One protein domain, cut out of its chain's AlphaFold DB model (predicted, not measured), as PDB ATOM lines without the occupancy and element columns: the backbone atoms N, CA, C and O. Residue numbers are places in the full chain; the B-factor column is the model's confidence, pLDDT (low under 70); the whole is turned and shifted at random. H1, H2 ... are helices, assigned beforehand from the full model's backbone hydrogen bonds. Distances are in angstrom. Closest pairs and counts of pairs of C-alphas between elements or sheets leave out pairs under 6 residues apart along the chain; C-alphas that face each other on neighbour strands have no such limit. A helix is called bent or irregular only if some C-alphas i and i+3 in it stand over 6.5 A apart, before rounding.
ATOM      1  N   GLN A 281     440.795 420.222 471.691       95.25
ATOM      2  CA  GLN A 281     440.067 419.275 472.535       95.25
ATOM      3  C   GLN A 281     439.955 419.705 474.010       95.25
ATOM      4  O   GLN A 281     438.991 419.341 474.687       95.25
ATOM      5  N   ASN A 282     440.920 420.479 474.514       95.25
ATOM      6  CA  ASN A 282     440.936 420.977 475.890       95.25
ATOM      7  C   ASN A 282     440.072 422.238 476.033       95.25
ATOM      8  O   ASN A 282     439.413 422.415 477.059       95.25
ATOM      9  N   LEU A 283     440.008 423.066 474.987       97.31
ATOM     10  CA  LEU A 283     439.051 424.168 474.893       97.31
ATOM     11  C   LEU A 283     437.610 423.643 474.779       97.31
ATOM     12  O   LEU A 283     436.734 424.125 475.494       97.31
ATOM     13  N   ASP A 284     437.380 422.597 473.976       97.00
ATOM     14  CA  ASP A 284     436.080 421.914 473.901       97.00
ATOM     15  C   ASP A 284     435.681 421.339 475.270       97.00
ATOM     16  O   ASP A 284     434.514 421.364 475.656       97.00
ATOM     17  N   ALA A 285     436.643 420.798 476.026       96.12
ATOM     18  CA  ALA A 285     436.390 420.289 477.372       96.12
ATOM     19  C   ALA A 285     435.975 421.405 478.336       96.12
ATOM     20  O   ALA A 285     435.004 421.238 479.073       96.12
ATOM     21  N   ALA A 286     436.653 422.554 478.296       97.19
ATOM     22  CA  ALA A 286     436.268 423.715 479.091       97.19
ATOM     23  C   ALA A 286     434.822 424.154 478.788       97.19
ATOM     24  O   ALA A 286     434.031 424.374 479.707       97.19
ATOM     25  N   GLU A 287     434.453 424.201 477.507       97.44
ATOM     26  CA  GLU A 287     433.108 424.552 477.048       97.44
ATOM     27  C   GLU A 287     432.046 423.543 477.513       97.44
ATOM     28  O   GLU A 287     431.016 423.946 478.056       97.44
ATOM     29  N   ARG A 288     432.324 422.232 477.435       97.06
ATOM     30  CA  ARG A 288     431.444 421.185 477.998       97.06
ATOM     31  C   ARG A 288     431.227 421.332 479.506       97.06
ATOM     32  O   ARG A 288     430.185 420.931 480.016       97.06
ATOM     33  N   HIS A 289     432.187 421.919 480.218       97.06
ATOM     34  CA  HIS A 289     432.080 422.241 481.643       97.06
ATOM     35  C   HIS A 289     431.475 423.636 481.919       97.06
ATOM     36  O   HIS A 289     431.438 424.101 483.066       97.06
ATOM     37  N   GLY A 290     430.939 424.293 480.887       96.94
ATOM     38  CA  GLY A 290     430.235 425.569 480.987       96.94
ATOM     39  C   GLY A 290     431.162 426.756 481.245       96.94
ATOM     40  O   GLY A 290     430.768 427.685 481.963       96.94
ATOM     41  N   LEU A 291     432.397 426.691 480.738       98.06
ATOM     42  CA  LEU A 291     433.344 427.806 480.687       98.06
ATOM     43  C   LEU A 291     433.299 428.488 479.315       98.06
ATOM     44  O   LEU A 291     432.970 427.861 478.311       98.06
ATOM     45  N   ASN A 292     433.651 429.775 479.260       97.94
ATOM     46  CA  ASN A 292     433.755 430.484 477.990       97.94
ATOM     47  C   ASN A 292     435.038 430.049 477.262       97.94
ATOM     48  O   ASN A 292     436.146 430.279 477.744       97.94
ATOM     49  N   ARG A 293     434.882 429.432 476.086       97.19
ATOM     50  CA  ARG A 293     435.991 428.941 475.258       97.19
ATOM     51  C   ARG A 293     437.014 430.033 474.924       97.19
ATOM     52  O   ARG A 293     438.215 429.793 475.027       97.19
ATOM     53  N   ALA A 294     436.544 431.211 474.516       97.25
ATOM     54  CA  ALA A 294     437.399 432.325 474.117       97.25
ATOM     55  C   ALA A 294     438.170 432.900 475.312       97.25
ATOM     56  O   ALA A 294     439.352 433.198 475.184       97.25
ATOM     57  N   GLU A 295     437.533 432.975 476.484       97.69
ATOM     58  CA  GLU A 295     438.193 433.380 477.733       97.69
ATOM     59  C   GLU A 295     439.329 432.416 478.102       97.69
ATOM     60  O   GLU A 295     440.444 432.847 478.386       97.69
ATOM     61  N   VAL A 296     439.075 431.103 478.062       96.69
ATOM     62  CA  VAL A 296     440.107 430.099 478.365       96.69
ATOM     63  C   VAL A 296     441.246 430.164 477.350       96.69
ATOM     64  O   VAL A 296     442.408 430.058 477.739       96.69
ATOM     65  N   ALA A 297     440.936 430.373 476.068       96.12
ATOM     66  CA  ALA A 297     441.946 430.530 475.030       96.12
ATOM     67  C   ALA A 297     442.818 431.779 475.246       96.12
ATOM     68  O   ALA A 297     444.040 431.679 475.166       96.12
ATOM     69  N   ASP A 298     442.217 432.926 475.579       95.50
ATOM     70  CA  ASP A 298     442.949 434.168 475.866       95.50
ATOM     71  C   ASP A 298     443.904 434.002 477.058       95.50
ATOM     72  O   ASP A 298     445.111 434.233 476.942       95.50
ATOM     73  N   LEU A 299     443.394 433.484 478.180       94.06
ATOM     74  CA  LEU A 299     444.197 433.211 479.374       94.06
ATOM     75  C   LEU A 299     445.347 432.242 479.062       94.06
ATOM     76  O   LEU A 299     446.493 432.478 479.439       94.06
ATOM     77  N   ALA A 300     445.065 431.162 478.330       90.69
ATOM     78  CA  ALA A 300     446.050 430.143 477.985       90.69
ATOM     79  C   ALA A 300     447.125 430.616 476.990       90.69
ATOM     80  O   ALA A 300     448.222 430.041 476.973       90.69
ATOM     81  N   ALA A 301     446.826 431.624 476.164       90.38
ATOM     82  CA  ALA A 301     447.773 432.261 475.249       90.38
ATOM     83  C   ALA A 301     448.761 433.187 475.972       90.38
ATOM     84  O   ALA A 301     449.875 433.393 475.490       90.38
ATOM     85  N   ARG A 302     448.384 433.694 477.151       87.94
ATOM     86  CA  ARG A 302     449.223 434.552 478.004       87.94
ATOM     87  C   ARG A 302     450.161 433.770 478.928       87.94
ATOM     88  O   ARG A 302     451.054 434.360 479.529       87.94
ATOM     89  N   ILE A 303     450.003 432.449 479.024       82.06
ATOM     90  CA  ILE A 303     450.937 431.579 479.748       82.06
ATOM     91  C   ILE A 303     452.224 431.420 478.915       82.06
ATOM     92  O   ILE A 303     452.134 431.001 477.757       82.06
ATOM     93  N   PRO A 304     453.423 431.684 479.473       70.88
ATOM     94  CA  PRO A 304     454.686 431.440 478.778       70.88
ATOM     95  C   PRO A 304     454.817 429.985 478.295       70.88
ATOM     96  O   PRO A 304     454.536 429.042 479.035       70.88
ATOM     97  N   ARG A 305     455.271 429.784 477.050       67.94
ATOM     98  CA  ARG A 305     455.438 428.456 476.419       67.94
ATOM     99  C   ARG A 305     456.815 428.281 475.789       67.94
ATOM    100  O   ARG A 305     457.484 429.251 475.432       67.94
ATOM    101  N   GLY A 306     457.202 427.021 475.583       57.91
ATOM    102  CA  GLY A 306     458.448 426.665 474.902       57.91
ATOM    103  C   GLY A 306     459.675 427.223 475.626       57.91
ATOM    104  O   GLY A 306     459.642 427.415 476.836       57.91
ATOM    105  N   GLN A 307     460.749 427.521 474.889       45.28
ATOM    106  CA  GLN A 307     462.014 428.021 475.455       45.28
ATOM    107  C   GLN A 307     461.859 429.294 476.306       45.28
ATOM    108  O   GLN A 307     462.632 429.483 477.238       45.28
ATOM    109  N   ARG A 308     460.838 430.126 476.043       50.34
ATOM    110  CA  ARG A 308     460.535 431.330 476.838       50.34
ATOM    111  C   ARG A 308     460.057 431.030 478.251       50.34
ATOM    112  O   ARG A 308     460.216 431.880 479.110       50.34
ATOM    113  N   ALA A 309     459.475 429.857 478.482       51.84
ATOM    114  CA  ALA A 309     459.109 429.423 479.820       51.84
ATOM    115  C   ALA A 309     460.323 428.835 480.558       51.84
ATOM    116  O   ALA A 309     460.457 429.013 481.753       51.84
ATOM    117  N   VAL A 310     461.251 428.201 479.830       43.44
ATOM    118  CA  VAL A 310     462.437 427.514 480.380       43.44
ATOM    119  C   VAL A 310     463.653 428.433 480.577       43.44
ATOM    120  O   VAL A 310     464.703 427.961 481.012       43.44
ATOM    121  N   ALA A 311     463.556 429.715 480.215       52.66
ATOM    122  CA  ALA A 311     464.651 430.661 480.390       52.66
ATOM    123  C   ALA A 311     464.849 430.960 481.892       52.66
ATOM    124  O   ALA A 311     463.853 431.152 482.586       52.66
ATOM    125  N   PRO A 312     466.096 431.041 482.396       48.06
ATOM    126  CA  PRO A 312     466.372 431.382 483.798       48.06
ATOM    127  C   PRO A 312     465.705 432.690 484.253       48.06
ATOM    128  O   PRO A 312     465.305 432.799 485.406       48.06
ATOM    129  N   ASP A 313     465.523 433.628 483.316       57.78
ATOM    130  CA  ASP A 313     464.928 434.950 483.543       57.78
ATOM    131  C   ASP A 313     463.485 435.055 483.016       57.78
ATOM    132  O   ASP A 313     462.975 436.154 482.789       57.78
ATOM    133  N   ALA A 314     462.826 433.922 482.742       58.41
ATOM    134  CA  ALA A 314     461.438 433.931 482.304       58.41
ATOM    135  C   ALA A 314     460.577 434.631 483.371       58.41
ATOM    136  O   ALA A 314     460.581 434.194 484.527       58.41
ATOM    137  N   PRO A 315     459.833 435.700 483.023       63.12
ATOM    138  CA  PRO A 315     458.956 436.336 483.988       63.12
ATOM    139  C   PRO A 315     457.915 435.316 484.464       63.12
ATOM    140  O   PRO A 315     457.456 434.486 483.663       63.12
ATOM    141  N   PRO A 316     457.536 435.354 485.753       68.00
ATOM    142  CA  PRO A 316     456.488 434.484 486.253       68.00
ATOM    143  C   PRO A 316     455.194 434.709 485.457       68.00
ATOM    144  O   PRO A 316     454.996 435.783 484.877       68.00
ATOM    145  N   PRO A 317     454.298 433.709 485.418       76.25
ATOM    146  CA  PRO A 317     452.991 433.878 484.803       76.25
ATOM    147  C   PRO A 317     452.270 435.083 485.410       76.25
ATOM    148  O   PRO A 317     452.365 435.317 486.615       76.25
ATOM    149  N   ASP A 318     451.542 435.815 484.570       86.62
ATOM    150  CA  ASP A 318     450.740 436.963 484.986       86.62
ATOM    151  C   ASP A 318     449.802 436.572 486.153       86.62
ATOM    152  O   ASP A 318     448.987 435.650 485.990       86.62
ATOM    153  N   PRO A 319     449.914 437.221 487.330       88.25
ATOM    154  CA  PRO A 319     449.116 436.883 488.504       88.25
ATOM    155  C   PRO A 319     447.606 436.933 488.258       88.25
ATOM    156  O   PRO A 319     446.888 436.085 488.788       88.25
ATOM    157  N   ASP A 320     447.126 437.854 487.418       92.69
ATOM    158  CA  ASP A 320     445.698 437.987 487.115       92.69
ATOM    159  C   ASP A 320     445.217 436.825 486.239       92.69
ATOM    160  O   ASP A 320     444.125 436.288 486.438       92.69
ATOM    161  N   VAL A 321     446.064 436.367 485.309       92.00
ATOM    162  CA  VAL A 321     445.792 435.168 484.498       92.00
ATOM    163  C   VAL A 321     445.706 433.934 485.390       92.00
ATOM    164  O   VAL A 321     444.773 433.138 485.267       92.00
ATOM    165  N   VAL A 322     446.659 433.781 486.310       90.31
ATOM    166  CA  VAL A 322     446.701 432.661 487.259       90.31
ATOM    167  C   VAL A 322     445.475 432.667 488.168       90.31
ATOM    168  O   VAL A 322     444.809 431.637 488.306       90.31
ATOM    169  N   ALA A 323     445.148 433.819 488.757       93.94
ATOM    170  CA  ALA A 323     443.979 433.978 489.611       93.94
ATOM    171  C   ALA A 323     442.700 433.612 488.850       93.94
ATOM    172  O   ALA A 323     441.901 432.800 489.326       93.94
ATOM    173  N   ARG A 324     442.550 434.108 487.617       96.56
ATOM    174  CA  ARG A 324     441.365 433.829 486.808       96.56
ATOM    175  C   ARG A 324     441.238 432.356 486.414       96.56
ATOM    176  O   ARG A 324     440.138 431.803 486.455       96.56
ATOM    177  N   LEU A 325     442.341 431.686 486.081       95.06
ATOM    178  CA  LEU A 325     442.338 430.242 485.818       95.06
ATOM    179  C   LEU A 325     441.964 429.432 487.066       95.06
ATOM    180  O   LEU A 325     441.185 428.483 486.960       95.06
ATOM    181  N   ARG A 326     442.447 429.825 488.251       94.38
ATOM    182  CA  ARG A 326     442.057 429.203 489.528       94.38
ATOM    183  C   ARG A 326     440.572 429.410 489.843       94.38
ATOM    184  O   ARG A 326     439.914 428.491 490.322       94.38
ATOM    185  N   GLU A 327     440.001 430.569 489.517       96.62
ATOM    186  CA  GLU A 327     438.556 430.804 489.652       96.62
ATOM    187  C   GLU A 327     437.718 429.924 488.713       96.62
ATOM    188  O   GLU A 327     436.668 429.403 489.109       96.62
ATOM    189  N   LEU A 328     438.159 429.769 487.461       97.62
ATOM    190  CA  LEU A 328     437.541 428.869 486.485       97.62
ATOM    191  C   LEU A 328     437.580 427.419 486.984       97.62
ATOM    192  O   LEU A 328     436.561 426.730 486.941       97.62
ATOM    193  N   ASP A 329     438.718 426.990 487.527       96.75
ATOM    194  CA  ASP A 329     438.920 425.652 488.081       96.75
ATOM    195  C   ASP A 329     437.981 425.405 489.271       96.75
ATOM    196  O   ASP A 329     437.171 424.473 489.248       96.75
ATOM    197  N   ALA A 330     437.974 426.319 490.243       96.06
ATOM    198  CA  ALA A 330     437.120 426.234 491.421       96.06
ATOM    199  C   ALA A 330     435.623 426.214 491.064       96.06
ATOM    200  O   ALA A 330     434.827 425.528 491.710       96.06
ATOM    201  N   ARG A 331     435.212 426.946 490.019       97.25
ATOM    202  CA  ARG A 331     433.834 426.918 489.503       97.25
ATOM    203  C   ARG A 331     433.461 425.532 488.983       97.25
ATOM    204  O   ARG A 331     432.361 425.060 489.274       97.25
ATOM    205  N   VAL A 332     434.353 424.888 488.232       97.50
ATOM    206  CA  VAL A 332     434.124 423.534 487.709       97.50
ATOM    207  C   VAL A 332     434.082 422.517 488.844       97.50
ATOM    208  O   VAL A 332     433.153 421.708 488.869       97.50
ATOM    209  N   ARG A 333     434.994 422.595 489.825       96.00
ATOM    210  CA  ARG A 333     434.968 421.726 491.020       96.00
ATOM    211  C   ARG A 333     433.635 421.815 491.756       96.00
ATOM    212  O   ARG A 333     432.956 420.803 491.902       96.00
ATOM    213  N   ARG A 334     433.177 423.032 492.086       95.69
ATOM    214  CA  ARG A 334     431.880 423.251 492.760       95.69
ATOM    215  C   ARG A 334     430.691 422.674 491.992       95.69
ATOM    216  O   ARG A 334     429.796 422.109 492.604       95.69
ATOM    217  N   ARG A 335     430.668 422.813 490.662       95.38
ATOM    218  CA  ARG A 335     429.567 422.302 489.821       95.38
ATOM    219  C   ARG A 335     429.559 420.781 489.700       95.38
ATOM    220  O   ARG A 335     428.495 420.194 489.557       95.38
ATOM    221  N   THR A 336     430.736 420.161 489.683       93.88
ATOM    222  CA  THR A 336     430.892 418.732 489.367       93.88
ATOM    223  C   THR A 336     431.099 417.854 490.596       93.88
ATOM    224  O   THR A 336     431.111 416.634 490.463       93.88
ATOM    225  N   GLY A 337     431.292 418.450 491.778       91.75
ATOM    226  CA  GLY A 337     431.668 417.723 492.992       91.75
ATOM    227  C   GLY A 337     433.062 417.098 492.911       91.75
ATOM    228  O   GLY A 337     433.371 416.191 493.680       91.75
TER     229      GLY A 337
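Overview. This is residues 281 to 337 of the 339 residues of the protein "SGNH/GDSL hydrolase family protein" of Austwickia sp (UniProt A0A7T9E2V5). One long straight helix, H3, is covered over part of its length by a pair of short helices, H1 and H2, which fold back on each other as a helical hairpin; of the two, H2 packs on H3, near its first residues, and H1 stays apart from it. The long link from H2 to H3, residues 302 to 318, loops out past one end of the helices and folds back to start H3, and it makes much of the length of the whole. The printed part has 57 residues with three named helices, in the order H1, H2, H3, and no named strand; the class is all helix. The whole is loose, with a radius of gyration of the C-alphas of 13.0 A, and elongated, with spans of 38 by 20 by 16 A.

Arrangement. Begin with the longest helix, H3, residues 319 to 336. Look next at H2, residues 293 to 301, which touches H3; the closest C-alphas of the two are those of Leu 299 and Val 321, 5.7 A apart. H3 touches H2 with residues 321 to 325 alone. H2 and H3 stand at a steep tilt of 40 degrees and run opposite ways, a helical hairpin with centres 12.6 A apart. From H2 go outward to H1, residues 281 to 288, which touches H2; their closest C-alphas are those of Glu 287 and Arg 293, 5.5 A apart. H1 and H2 form a second helical hairpin, running opposite ways at a steep tilt of 42 degrees. H1 and H3 are apart. In the backbones of H1, H2 and H3 every O i to N i+4 pair is within hydrogen-bond range.

Along the chain. Find C-alpha 319 at (449.116, 436.883, 488.504); from there the 18 residues of H3 run 25.7 A to C-alpha 336 at (430.892, 418.732, 489.367). H2 has 9 residues, 293 to 301, and covers 12.2 A from first to last C-alpha. The printed part begins with H1, whose 8 residues run 10.4 A from C-alpha 281 at (440.067, 419.275, 472.535) to C-alpha 288. None of the three helices is bent.

Size, cuts and confidence. The two C-alphas farthest apart are those of Asp 313, in the long link, and Gly 337, the last printed residue, at 38.6 A. The printed part has no cut. The link from H1 to H2, with 4 residues, is tight, and the link from H2 to H3, with 17, is long. Look in the B-factor column for the mean pLDDT of the printed part, 85.7; you will find it under 70 at residues 305 to 316, which lie in the long link.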